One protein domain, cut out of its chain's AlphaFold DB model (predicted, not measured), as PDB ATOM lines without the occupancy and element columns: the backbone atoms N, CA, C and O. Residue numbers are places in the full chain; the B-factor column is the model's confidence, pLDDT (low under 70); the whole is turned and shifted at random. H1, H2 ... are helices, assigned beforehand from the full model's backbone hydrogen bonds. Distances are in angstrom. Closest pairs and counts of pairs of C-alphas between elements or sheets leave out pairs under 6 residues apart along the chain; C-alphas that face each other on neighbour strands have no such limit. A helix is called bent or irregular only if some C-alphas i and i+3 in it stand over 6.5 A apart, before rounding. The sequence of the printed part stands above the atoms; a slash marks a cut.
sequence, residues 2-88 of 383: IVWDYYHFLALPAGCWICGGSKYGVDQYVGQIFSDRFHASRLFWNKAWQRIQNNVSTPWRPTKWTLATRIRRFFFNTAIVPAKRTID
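AT A GLANCE: This is residues 2 to 88 of the 383 residues of an uncharacterized protein of Fusarium sp. AF-4 (UniProt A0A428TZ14). A long, bent helix, H1, runs lengthwise, and two shorter helices are set on different sides of its far end: H3 crosses near arm H1b, and H2 is farther off. Between H1 and H2, residues 21 to 48 make one long loop that runs back toward the H1a end and then returns to H2, and the tail from residue 76 passes from H3 back toward H2. The 87 printed residues hold three named helices in the order H1, H2, H3 and no named strand; the class is all helix, though under half of the residues, 40 of 87, are in named elements. The whole is compact, with a radius of gyration of the C-alphas of 13.4 A, and spans 40 by 29 by 21 A, yet its helix contacts are few.

HOW THE PARTS SIT: Start at H1, residues 2 to 20, assigned as one helix by its hydrogen bonds but bent: C-alphas 10 and 13 are 6.8 A apart. Its arms are H1a, residues 2 to 10, and H1b, residues 13 to 20. They run the same way at a shallow tilt of 32 degrees, only just short of steep. They are close but not clearly touching, and their closest C-alphas, of Phe 9 and Gly 15, are 7.7 A apart. Next look from H1b to H3, residues 67 to 75: they are close but not clearly touching, with the closest C-alphas, of Ile 18 and Arg 72, 6.8 A apart. H1b and H3 run the same way at a steep tilt of 58 degrees. H2, residues 49 to 60, is apart from H1a, H1b and H3; H1a and H3 are apart too. In H1a and H3 every O i to N i+4 pair is within hydrogen-bond range; in H1b 3 of 4 are, and in H2 4 of 8, beside 4 of 9 O i to N i+3 pairs.

IN THESE COORDINATES: Find C-alpha 2 at (-37.619, 46.311, 37.345); from there H1a runs 12.1 A to Leu 10. H1b goes 10.5 A from Pro 13 to C-alpha 20 at (-14.114, 38.964, 42.349). H2 covers 15.5 A from Trp 49 to Trp 60 and is irregular, with C-alphas 51 and 54 7.5 A apart. H3 covers 12.8 A from Leu 67 to C-alpha 75 at (-12.262, 32.132, 32.229).

THE WHOLE: The two C-alphas farthest apart are those of Ile 2 and Lys 84, at 42.4 A. The printed part has no cut. The link from H1 to H2 is long, 28 residues, and that from H2 to H3 is short, 6 residues. The mean pLDDT of the printed part is 85.8, and no printed residue is under 70.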
ATOM      1  N   ILE A   2     -38.335  47.054  38.401       84.31
ATOM      2  CA  ILE A   2     -37.619  46.311  37.345       84.31
ATOM      3  C   ILE A   2     -36.172  46.764  37.093       84.31
ATOM      4  O   ILE A   2     -35.263  45.945  37.148       84.31
ATOM      5  N   VAL A   3     -35.946  48.058  36.837       81.75
ATOM      6  CA  VAL A   3     -34.598  48.593  36.558       81.75
ATOM      7  C   VAL A   3     -33.658  48.379  37.748       81.75
ATOM      8  O   VAL A   3     -32.528  47.923  37.589       81.75
ATOM      9  N   TRP A   4     -34.146  48.641  38.959       88.25
ATOM     10  CA  TRP A   4     -33.392  48.443  40.193       88.25
ATOM     11  C   TRP A   4     -33.080  46.975  40.475       88.25
ATOM     12  O   TRP A   4     -31.987  46.684  40.952       88.25
ATOM     13  N   ASP A   5     -34.006  46.067  40.178       89.31
ATOM     14  CA  ASP A   5     -33.816  44.627  40.373       89.31
ATOM     15  C   ASP A   5     -32.833  44.062  39.335       89.31
ATOM     16  O   ASP A   5     -31.966  43.250  39.665       89.31
ATOM     17  N   TYR A   6     -32.897  44.565  38.097       85.81
ATOM     18  CA  TYR A   6     -31.913  44.274  37.059       85.81
ATOM     19  C   TYR A   6     -30.510  44.723  37.479       85.81
ATOM     20  O   TYR A   6     -29.574  43.922  37.462       85.81
ATOM     21  N   TYR A   7     -30.362  45.979  37.917       84.12
ATOM     22  CA  TYR A   7     -29.085  46.476  38.425       84.12
ATOM     23  C   TYR A   7     -28.632  45.731  39.669       84.12
ATOM     24  O   TYR A   7     -27.437  45.477  39.806       84.12
ATOM     25  N   HIS A   8     -29.554  45.347  40.555       89.12
ATOM     26  CA  HIS A   8     -29.218  44.517  41.697       89.12
ATOM     27  C   HIS A   8     -28.566  43.234  41.220       89.12
ATOM     28  O   HIS A   8     -27.409  43.040  41.561       89.12
ATOM     29  N   PHE A   9     -29.231  42.433  40.385       87.19
ATOM     30  CA  PHE A   9     -28.693  41.168  39.891       87.19
ATOM     31  C   PHE A   9     -27.370  41.331  39.130       87.19
ATOM     32  O   PHE A   9     -26.388  40.651  39.446       87.19
ATOM     33  N   LEU A  10     -27.334  42.237  38.147       83.00
ATOM     34  CA  LEU A  10     -26.183  42.402  37.266       83.00
ATOM     35  C   LEU A  10     -24.974  42.963  38.018       83.00
ATOM     36  O   LEU A  10     -23.885  42.411  37.901       83.00
ATOM     37  N   ALA A  11     -25.145  44.043  38.784       78.94
ATOM     38  CA  ALA A  11     -24.020  44.731  39.412       78.94
ATOM     39  C   ALA A  11     -23.529  44.015  40.678       78.94
ATOM     40  O   ALA A  11     -22.331  44.037  40.959       78.94
ATOM     41  N   LEU A  12     -24.423  43.375  41.442       85.44
ATOM     42  CA  LEU A  12     -24.083  42.753  42.724       85.44
ATOM     43  C   LEU A  12     -23.853  41.238  42.591       85.44
ATOM     44  O   LEU A  12     -22.719  40.863  42.299       85.44
ATOM     45  N   PRO A  13     -24.837  40.334  42.780       85.62
ATOM     46  CA  PRO A  13     -24.559  38.916  42.917       85.62
ATOM     47  C   PRO A  13     -23.912  38.302  41.673       85.62
ATOM     48  O   PRO A  13     -23.028  37.468  41.843       85.62
ATOM     49  N   ALA A  14     -24.289  38.706  40.453       85.88
ATOM     50  CA  ALA A  14     -23.657  38.191  39.239       85.88
ATOM     51  C   ALA A  14     -22.320  38.893  38.959       85.88
ATOM     52  O   ALA A  14     -21.279  38.238  38.916       85.88
ATOM     53  N   GLY A  15     -22.328  40.221  38.813       82.06
ATOM     54  CA  GLY A  15     -21.149  41.003  38.433       82.06
ATOM     55  C   GLY A  15     -20.011  40.907  39.443       82.06
ATOM     56  O   GLY A  15     -18.887  40.571  39.071       82.06
ATOM     57  N   CYS A  16     -20.289  41.110  40.734       86.88
ATOM     58  CA  CYS A  16     -19.254  40.995  41.763       86.88
ATOM     59  C   CYS A  16     -18.702  39.569  41.862       86.88
ATOM     60  O   CYS A  16     -17.497  39.399  42.073       86.88
ATOM     61  N   TRP A  17     -19.537  38.541  41.662       88.50
ATOM     62  CA  TRP A  17     -19.060  37.160  41.698       88.50
ATOM     63  C   TRP A  17     -18.191  36.843  40.486       88.50
ATOM     64  O   TRP A  17     -17.110  36.287  40.667       88.50
ATOM     65  N   ILE A  18     -18.598  37.250  39.280       84.94
ATOM     66  CA  ILE A  18     -17.805  37.090  38.052       84.94
ATOM     67  C   ILE A  18     -16.444  37.782  38.204       84.94
ATOM     68  O   ILE A  18     -15.412  37.148  37.963       84.94
ATOM     69  N   CYS A  19     -16.433  39.037  38.662       80.38
ATOM     70  CA  CYS A  19     -15.222  39.849  38.774       80.38
ATOM     71  C   CYS A  19     -14.323  39.472  39.958       80.38
ATOM     72  O   CYS A  19     -13.111  39.559  39.844       80.38
ATOM     73  N   GLY A  20     -14.880  39.084  41.105       80.56
ATOM     74  CA  GLY A  20     -14.114  38.964  42.349       80.56
ATOM     75  C   GLY A  20     -14.415  37.724  43.185       80.56
ATOM     76  O   GLY A  20     -13.857  37.571  44.261       80.56
ATOM     77  N   GLY A  21     -15.285  36.826  42.720       85.50
ATOM     78  CA  GLY A  21     -15.601  35.568  43.404       85.50
ATOM     79  C   GLY A  21     -16.502  35.698  44.636       85.50
ATOM     80  O   GLY A  21     -16.724  34.697  45.317       85.50
ATOM     81  N   SER A  22     -17.039  36.888  44.916       87.94
ATOM     82  CA  SER A  22     -17.988  37.142  46.004       87.94
ATOM     83  C   SER A  22     -19.245  37.830  45.484       87.94
ATOM     84  O   SER A  22     -19.175  38.719  44.643       87.94
ATOM     85  N   LYS A  23     -20.409  37.440  46.011       88.62
ATOM     86  CA  LYS A  23     -21.705  38.034  45.649       88.62
ATOM     87  C   LYS A  23     -21.996  39.365  46.351       88.62
ATOM     88  O   LYS A  23     -22.983  40.010  46.020       88.62
ATOM     89  N   TYR A  24     -21.181  39.742  47.339       87.56
ATOM     90  CA  TYR A  24     -21.434  40.898  48.207       87.56
ATOM     91  C   TYR A  24     -20.664  42.164  47.809       87.56
ATOM     92  O   TYR A  24     -20.982  43.249  48.280       87.56
ATOM     93  N   GLY A  25     -19.668  42.011  46.942       87.88
ATOM     94  CA  GLY A  25     -18.759  43.049  46.471       87.88
ATOM     95  C   GLY A  25     -17.587  42.392  45.743       87.88
ATOM     96  O   GLY A  25     -17.340  41.195  45.917       87.88
ATOM     97  N   VAL A  26     -16.872  43.139  44.900       86.94
ATOM     98  CA  VAL A  26     -15.727  42.600  44.143       86.94
ATOM     99  C   VAL A  26     -14.658  42.130  45.132       86.94
ATOM    100  O   VAL A  26     -14.093  42.952  45.833       86.94
ATOM    101  N   ASP A  27     -14.400  40.824  45.239       87.94
ATOM    102  CA  ASP A  27     -13.426  40.263  46.194       87.94
ATOM    103  C   ASP A  27     -13.709  40.695  47.650       87.94
ATOM    104  O   ASP A  27     -12.801  40.861  48.454       87.94
ATOM    105  N   GLN A  28     -14.985  40.896  48.006       90.75
ATOM    106  CA  GLN A  28     -15.409  41.265  49.359       90.75
ATOM    107  C   GLN A  28     -15.871  40.038  50.144       90.75
ATOM    108  O   GLN A  28     -16.980  39.542  49.940       90.75
ATOM    109  N   TYR A  29     -15.023  39.554  51.051       91.00
ATOM    110  CA  TYR A  29     -15.290  38.359  51.866       91.00
ATOM    111  C   TYR A  29     -15.666  38.670  53.323       91.00
ATOM    112  O   TYR A  29     -16.042  37.766  54.064       91.00
ATOM    113  N   VAL A  30     -15.606  39.944  53.719       91.75
ATOM    114  CA  VAL A  30     -15.961  40.438  55.055       91.75
ATOM    115  C   VAL A  30     -16.525  41.863  54.967       91.75
ATOM    116  O   VAL A  30     -16.337  42.555  53.961       91.75
ATOM    117  N   GLY A  31     -17.218  42.323  56.013       88.06
ATOM    118  CA  GLY A  31     -17.713  43.701  56.113       88.06
ATOM    119  C   GLY A  31     -18.842  44.031  55.133       88.06
ATOM    120  O   GLY A  31     -19.062  45.194  54.804       88.06
ATOM    121  N   GLN A  32     -19.532  43.016  54.618       87.44
ATOM    122  CA  GLN A  32     -20.649  43.187  53.701       87.44
ATOM    123  C   GLN A  32     -21.860  43.835  54.376       87.44
ATOM    124  O   GLN A  32     -22.073  43.748  55.588       87.44
ATOM    125  N   ILE A  33     -22.692  44.472  53.557       86.81
ATOM    126  CA  ILE A  33     -24.007  44.939  53.984       86.81
ATOM    127  C   ILE A  33     -24.940  43.727  53.990       86.81
ATOM    128  O   ILE A  33     -24.946  42.933  53.053       86.81
ATOM    129  N   PHE A  34     -25.702  43.572  55.067       76.06
ATOM    130  CA  PHE A  34     -26.615  42.447  55.267       76.06
ATOM    131  C   PHE A  34     -28.076  42.901  55.210       76.06
ATOM    132  O   PHE A  34     -28.353  44.101  55.294       76.06
ATOM    133  N   SER A  35     -28.964  41.902  55.134       81.31
ATOM    134  CA  SER A  35     -30.428  42.014  55.082       81.31
ATOM    135  C   SER A  35     -30.941  42.815  53.885       81.31
ATOM    136  O   SER A  35     -30.233  42.999  52.896       81.31
ATOM    137  N   ASP A  36     -32.171  43.312  53.977       77.62
ATOM    138  CA  ASP A  36     -32.859  44.074  52.934       77.62
ATOM    139  C   ASP A  36     -32.114  45.354  52.523       77.62
ATOM    140  O   ASP A  36     -32.463  45.986  51.525       77.62
ATOM    141  N   ARG A  37     -31.095  45.782  53.281       82.19
ATOM    142  CA  ARG A  37     -30.217  46.895  52.888       82.19
ATOM    143  C   ARG A  37     -29.278  46.521  51.743       82.19
ATOM    144  O   ARG A  37     -28.820  47.412  51.033       82.19
ATOM    145  N   PHE A  38     -29.001  45.233  51.542       89.06
ATOM    146  CA  PHE A  38     -28.174  44.750  50.443       89.06
ATOM    147  C   PHE A  38     -28.971  44.700  49.133       89.06
ATOM    148  O   PHE A  38     -29.366  43.643  48.649       89.06
ATOM    149  N   HIS A  39     -29.221  45.872  48.555       90.31
ATOM    150  CA  HIS A  39     -29.904  46.012  47.273       90.31
ATOM    151  C   HIS A  39     -29.346  47.207  46.501       90.31
ATOM    152  O   HIS A  39     -29.107  48.248  47.104       90.31
ATOM    153  N   ALA A  40     -29.179  47.120  45.175       86.94
ATOM    154  CA  ALA A  40     -28.547  48.203  44.401       86.94
ATOM    155  C   ALA A  40     -29.261  49.557  44.562       86.94
ATOM    156  O   ALA A  40     -28.612  50.597  44.586       86.94
ATOM    157  N   SER A  41     -30.577  49.538  44.780       88.31
ATOM    158  CA  SER A  41     -31.382  50.737  45.049       88.31
ATOM    159  C   SER A  41     -31.184  51.371  46.426       88.31
ATOM    160  O   SER A  41     -31.867  52.340  46.730       88.31
ATOM    161  N   ARG A  42     -30.329  50.809  47.285       89.81
ATOM    162  CA  ARG A  42     -30.097  51.239  48.676       89.81
ATOM    163  C   ARG A  42     -28.612  51.468  48.982       89.81
ATOM    164  O   ARG A  42     -28.252  51.724  50.129       89.81
ATOM    165  N   LEU A  43     -27.739  51.333  47.980       88.88
ATOM    166  CA  LEU A  43     -26.290  51.303  48.160       88.88
ATOM    167  C   LEU A  43     -25.587  52.480  47.486       88.88
ATOM    168  O   LEU A  43     -25.971  52.938  46.412       88.88
ATOM    169  N   PHE A  44     -24.486  52.901  48.108       89.00
ATOM    170  CA  PHE A  44     -23.489  53.784  47.512       89.00
ATOM    171  C   PHE A  44     -22.224  52.982  47.237       89.00
ATOM    172  O   PHE A  44     -21.697  52.314  48.130       89.00
ATOM    173  N   TRP A  45     -21.716  53.069  46.014       84.50
ATOM    174  CA  TRP A  45     -20.528  52.335  45.602       84.50
ATOM    175  C   TRP A  45     -19.261  53.081  46.012       84.50
ATOM    176  O   TRP A  45     -19.097  54.271  45.737       84.50
ATOM    177  N   ASN A  46     -18.332  52.369  46.650       85.75
ATOM    178  CA  ASN A  46     -17.054  52.936  47.061       85.75
ATOM    179  C   ASN A  46     -15.958  52.621  46.032       85.75
ATOM    180  O   ASN A  46     -15.484  51.490  45.941       85.75
ATOM    181  N   LYS A  47     -15.504  53.646  45.301       80.81
ATOM    182  CA  LYS A  47     -14.425  53.528  44.303       80.81
ATOM    183  C   LYS A  47     -13.080  53.115  44.917       80.81
ATOM    184  O   LYS A  47     -12.269  52.489  44.242       80.81
ATOM    185  N   ALA A  48     -12.837  53.437  46.189       85.56
ATOM    186  CA  ALA A  48     -11.587  53.101  46.868       85.56
ATOM    187  C   ALA A  48     -11.472  51.607  47.201       85.56
ATOM    188  O   ALA A  48     -10.364  51.130  47.435       85.56
ATOM    189  N   TRP A  49     -12.584  50.858  47.178       87.31
ATOM    190  CA  TRP A  49     -12.594  49.433  47.509       87.31
ATOM    191  C   TRP A  49     -11.588  48.635  46.670       87.31
ATOM    192  O   TRP A  49     -10.783  47.899  47.228       87.31
ATOM    193  N   GLN A  50     -11.514  48.887  45.360       83.06
ATOM    194  CA  GLN A  50     -10.571  48.204  44.460       83.06
ATOM    195  C   GLN A  50      -9.095  48.379  44.859       83.06
ATOM    196  O   GLN A  50      -8.262  47.547  44.505       83.06
ATOM    197  N   ARG A  51      -8.761  49.441  45.607       87.06
ATOM    198  CA  ARG A  51      -7.396  49.716  46.081       87.06
ATOM    199  C   ARG A  51      -7.060  49.016  47.396       87.06
ATOM    200  O   ARG A  51      -5.885  48.804  47.665       87.06
ATOM    201  N   ILE A  52      -8.065  48.678  48.207       89.25
ATOM    202  CA  ILE A  52      -7.871  48.130  49.561       89.25
ATOM    203  C   ILE A  52      -8.366  46.691  49.721       89.25
ATOM    204  O   ILE A  52      -7.961  46.018  50.666       89.25
ATOM    205  N   GLN A  53      -9.216  46.203  48.808       88.88
ATOM    206  CA  GLN A  53      -9.913  44.915  48.922       88.88
ATOM    207  C   GLN A  53      -8.959  43.757  49.205       88.88
ATOM    208  O   GLN A  53      -9.265  42.882  50.003       88.88
ATOM    209  N   ASN A  54      -7.755  43.791  48.633       89.50
ATOM    210  CA  ASN A  54      -6.779  42.738  48.844       89.50
ATOM    211  C   ASN A  54      -6.227  42.713  50.279       89.50
ATOM    212  O   ASN A  54      -6.079  41.641  50.862       89.50
ATOM    213  N   ASN A  55      -5.955  43.880  50.867       92.19
ATOM    214  CA  ASN A  55      -5.478  44.000  52.246       92.19
ATOM    215  C   ASN A  55      -6.566  43.633  53.263       92.19
ATOM    216  O   ASN A  55      -6.251  43.100  54.322       92.19
ATOM    217  N   VAL A  56      -7.832  43.892  52.925       92.94
ATOM    218  CA  VAL A  56      -8.986  43.550  53.766       92.94
ATOM    219  C   VAL A  56      -9.324  42.065  53.655       92.94
ATOM    220  O   VAL A  56      -9.427  41.382  54.664       92.94
ATOM    221  N   SER A  57      -9.483  41.540  52.439       91.75
ATOM    222  CA  SER A  57     -10.071  40.218  52.200       91.75
ATOM    223  C   SER A  57      -9.097  39.052  52.309       91.75
ATOM    224  O   SER A  57      -9.559  37.927  52.481       91.75
ATOM    225  N   THR A  58      -7.778  39.271  52.229       89.88
ATOM    226  CA  THR A  58      -6.774  38.183  52.269       89.88
ATOM    227  C   THR A  58      -7.009  37.165  53.392       89.88
ATOM    228  O   THR A  58      -7.030  35.975  53.080       89.88
ATOM    229  N   PRO A  59      -7.261  37.570  54.652       89.19
ATOM    230  CA  PRO A  59      -7.467  36.616  55.741       89.19
ATOM    231  C   PRO A  59      -8.807  35.867  55.695       89.19
ATOM    232  O   PRO A  59      -9.000  34.914  56.443       89.19
ATOM    233  N   TRP A  60      -9.735  36.312  54.848       90.94
ATOM    234  CA  TRP A  60     -11.113  35.825  54.762       90.94
ATOM    235  C   TRP A  60     -11.379  35.010  53.496       90.94
ATOM    236  O   TRP A  60     -12.463  34.444  53.338       90.94
ATOM    237  N   ARG A  61     -10.417  34.958  52.566       89.12
ATOM    238  CA  ARG A  61     -10.570  34.195  51.327       89.12
ATOM    239  C   ARG A  61     -10.633  32.693  51.631       89.12
ATOM    240  O   ARG A  61      -9.805  32.189  52.389       89.12
ATOM    241  N   PRO A  62     -11.560  31.955  50.997       86.38
ATOM    242  CA  PRO A  62     -11.609  30.506  51.109       86.38
ATOM    243  C   PRO A  62     -10.281  29.851  50.716       86.38
ATOM    244  O   PRO A  62      -9.736  30.113  49.643       86.38
ATOM    245  N   THR A  63      -9.798  28.932  51.550       84.50
ATOM    246  CA  THR A  63      -8.637  28.084  51.229       84.50
ATOM    247  C   THR A  63      -8.975  27.035  50.167       84.50
ATOM    248  O   THR A  63      -8.115  26.637  49.383       84.50
ATOM    249  N   LYS A  64     -10.248  26.618  50.094       87.56
ATOM    250  CA  LYS A  64     -10.786  25.705  49.077       87.56
ATOM    251  C   LYS A  64     -11.889  26.394  48.277       87.56
ATOM    252  O   LYS A  64     -12.852  26.909  48.839       87.56
ATOM    253  N   TRP A  65     -11.758  26.368  46.955       87.12
ATOM    254  CA  TRP A  65     -12.722  26.971  46.032       87.12
ATOM    255  C   TRP A  65     -13.721  25.939  45.510       87.12
ATOM    256  O   TRP A  65     -13.343  24.821  45.159       87.12
ATOM    257  N   THR A  66     -14.990  26.337  45.388       89.81
ATOM    258  CA  THR A  66     -16.031  25.516  44.750       89.81
ATOM    259  C   THR A  66     -15.725  25.276  43.269       89.81
ATOM    260  O   THR A  66     -15.029  26.077  42.639       89.81
ATOM    261  N   LEU A  67     -16.284  24.210  42.679       91.12
ATOM    262  CA  LEU A  67     -16.129  23.917  41.247       91.12
ATOM    263  C   LEU A  67     -16.546  25.107  40.370       91.12
ATOM    264  O   LEU A  67     -15.785  25.515  39.498       91.12
ATOM    265  N   ALA A  68     -17.689  25.732  40.671       89.25
ATOM    266  CA  ALA A  68     -18.157  26.924  39.967       89.25
ATOM    267  C   ALA A  68     -17.133  28.072  40.017       89.25
ATOM    268  O   ALA A  68     -16.867  28.716  39.006       89.25
ATOM    269  N   THR A  69     -16.495  28.296  41.171       87.31
ATOM    270  CA  THR A  69     -15.470  29.342  41.310       87.31
ATOM    271  C   THR A  69     -14.182  28.979  40.574       87.31
ATOM    272  O   THR A  69     -13.521  29.863  40.037       87.31
ATOM    273  N   ARG A  70     -13.819  27.694  40.510       87.56
ATOM    274  CA  ARG A  70     -12.664  27.216  39.730       87.56
ATOM    275  C   ARG A  70     -12.884  27.412  38.230       87.56
ATOM    276  O   ARG A  70     -12.009  27.968  37.577       87.56
ATOM    277  N   ILE A  71     -14.063  27.045  37.719       89.19
ATOM    278  CA  ILE A  71     -14.469  27.295  36.323       89.19
ATOM    279  C   ILE A  71     -14.460  28.799  36.042       89.19
ATOM    280  O   ILE A  71     -13.852  29.248  35.076       89.19
ATOM    281  N   ARG A  72     -15.058  29.603  36.928       88.06
ATOM    282  CA  ARG A  72     -15.020  31.063  36.811       88.06
ATOM    283  C   ARG A  72     -13.588  31.579  36.722       88.06
ATOM    284  O   ARG A  72     -13.300  32.366  35.837       88.06
ATOM    285  N   ARG A  73     -12.684  31.150  37.607       84.75
ATOM    286  CA  ARG A  73     -11.277  31.591  37.610       84.75
ATOM    287  C   ARG A  73     -10.511  31.170  36.359       84.75
ATOM    288  O   ARG A  73      -9.578  31.871  35.997       84.75
ATOM    289  N   PHE A  74     -10.898  30.067  35.717       83.75
ATOM    290  CA  PHE A  74     -10.319  29.647  34.442       83.75
ATOM    291  C   PHE A  74     -10.619  30.664  33.331       83.75
ATOM    292  O   PHE A  74      -9.706  31.077  32.627       83.75
ATOM    293  N   PHE A  75     -11.867  31.130  33.228       81.44
ATOM    294  CA  PHE A  75     -12.262  32.132  32.229       81.44
ATOM    295  C   PHE A  75     -11.965  33.583  32.653       81.44
ATOM    296  O   PHE A  75     -11.686  34.434  31.816       81.44
ATOM    297  N   PHE A  76     -12.014  33.867  33.957       76.69
ATOM    298  CA  PHE A  76     -11.946  35.204  34.556       76.69
ATOM    299  C   PHE A  76     -10.942  35.220  35.709       76.69
ATOM    300  O   PHE A  76     -11.291  35.338  36.895       76.69
ATOM    301  N   ASN A  77      -9.666  35.061  35.365       71.69
ATOM    302  CA  ASN A  77      -8.604  35.114  36.354       71.69
ATOM    303  C   ASN A  77      -8.333  36.568  36.755       71.69
ATOM    304  O   ASN A  77      -7.744  37.342  36.008       71.69
ATOM    305  N   THR A  78      -8.757  36.940  37.958       70.25
ATOM    306  CA  THR A  78      -8.321  38.186  38.592       70.25
ATOM    307  C   THR A  78      -7.088  37.868  39.415       70.25
ATOM    308  O   THR A  78      -7.164  37.056  40.339       70.25
ATOM    309  N   ALA A  79      -5.949  38.456  39.052       70.44
ATOM    310  CA  ALA A  79      -4.702  38.226  39.761       70.44
ATOM    311  C   ALA A  79      -4.846  38.661  41.226       70.44
ATOM    312  O   ALA A  79      -5.132  39.820  41.523       70.44
ATOM    313  N   ILE A  80      -4.649  37.714  42.143       75.44
ATOM    314  CA  ILE A  80      -4.623  37.978  43.579       75.44
ATOM    315  C   ILE A  80      -3.155  38.077  43.975       75.44
ATOM    316  O   ILE A  80      -2.477  37.064  44.140       75.44
ATOM    317  N   VAL A  81      -2.651  39.302  44.086       77.12
ATOM    318  CA  VAL A  81      -1.299  39.547  44.596       77.12
ATOM    319  C   VAL A  81      -1.312  39.314  46.110       77.12
ATOM    320  O   VAL A  81      -2.235  39.793  46.766       77.12
ATOM    321  N   PRO A  82      -0.336  38.619  46.711       75.50
ATOM    322  CA  PRO A  82      -0.258  38.503  48.164       75.50
ATOM    323  C   PRO A  82      -0.243  39.886  48.834       75.50
ATOM    324  O   PRO A  82       0.522  40.771  48.443       75.50
ATOM    325  N   ALA A  83      -1.111  40.103  49.823       84.06
ATOM    326  CA  ALA A  83      -1.145  41.369  50.544       84.06
ATOM    327  C   ALA A  83       0.090  41.501  51.451       84.06
ATOM    328  O   ALA A  83       0.381  40.609  52.242       84.06
ATOM    329  N   LYS A  84       0.800  42.635  51.369       85.56
ATOM    330  CA  LYS A  84       1.952  42.940  52.248       85.56
ATOM    331  C   LYS A  84       1.544  43.354  53.666       85.56
ATOM    332  O   LYS A  84       2.356  43.307  54.578       85.56
ATOM    333  N   ARG A  85       0.310  43.839  53.823       90.12
ATOM    334  CA  ARG A  85      -0.286  44.311  55.081       90.12
ATOM    335  C   ARG A  85      -1.746  43.882  55.125       90.12
ATOM    336  O   ARG A  85      -2.377  43.810  54.070       90.12
ATOM    337  N   THR A  86      -2.282  43.649  56.312       90.25
ATOM    338  CA  THR A  86      -3.693  43.312  56.518       90.25
ATOM    339  C   THR A  86      -4.449  44.491  57.115       90.25
ATOM    340  O   THR A  86      -3.881  45.288  57.857       90.25
ATOM    341  N   ILE A  87      -5.724  44.616  56.756       92.94
ATOM    342  CA  ILE A  87      -6.669  45.544  57.379       92.94
ATOM    343  C   ILE A  87      -7.750  44.680  58.018       92.94
ATOM    344  O   ILE A  87      -8.519  44.034  57.303       92.94
ATOM    345  N   ASP A  88      -7.796  44.651  59.346       92.81
ATOM    346  CA  ASP A  88      -8.862  43.953  60.057       92.81
ATOM    347  C   ASP A  88     -10.164  44.760  60.005       92.81
ATOM    348  O   ASP A  88     -10.181  45.992  59.983       92.81
TER     349      ASP A  88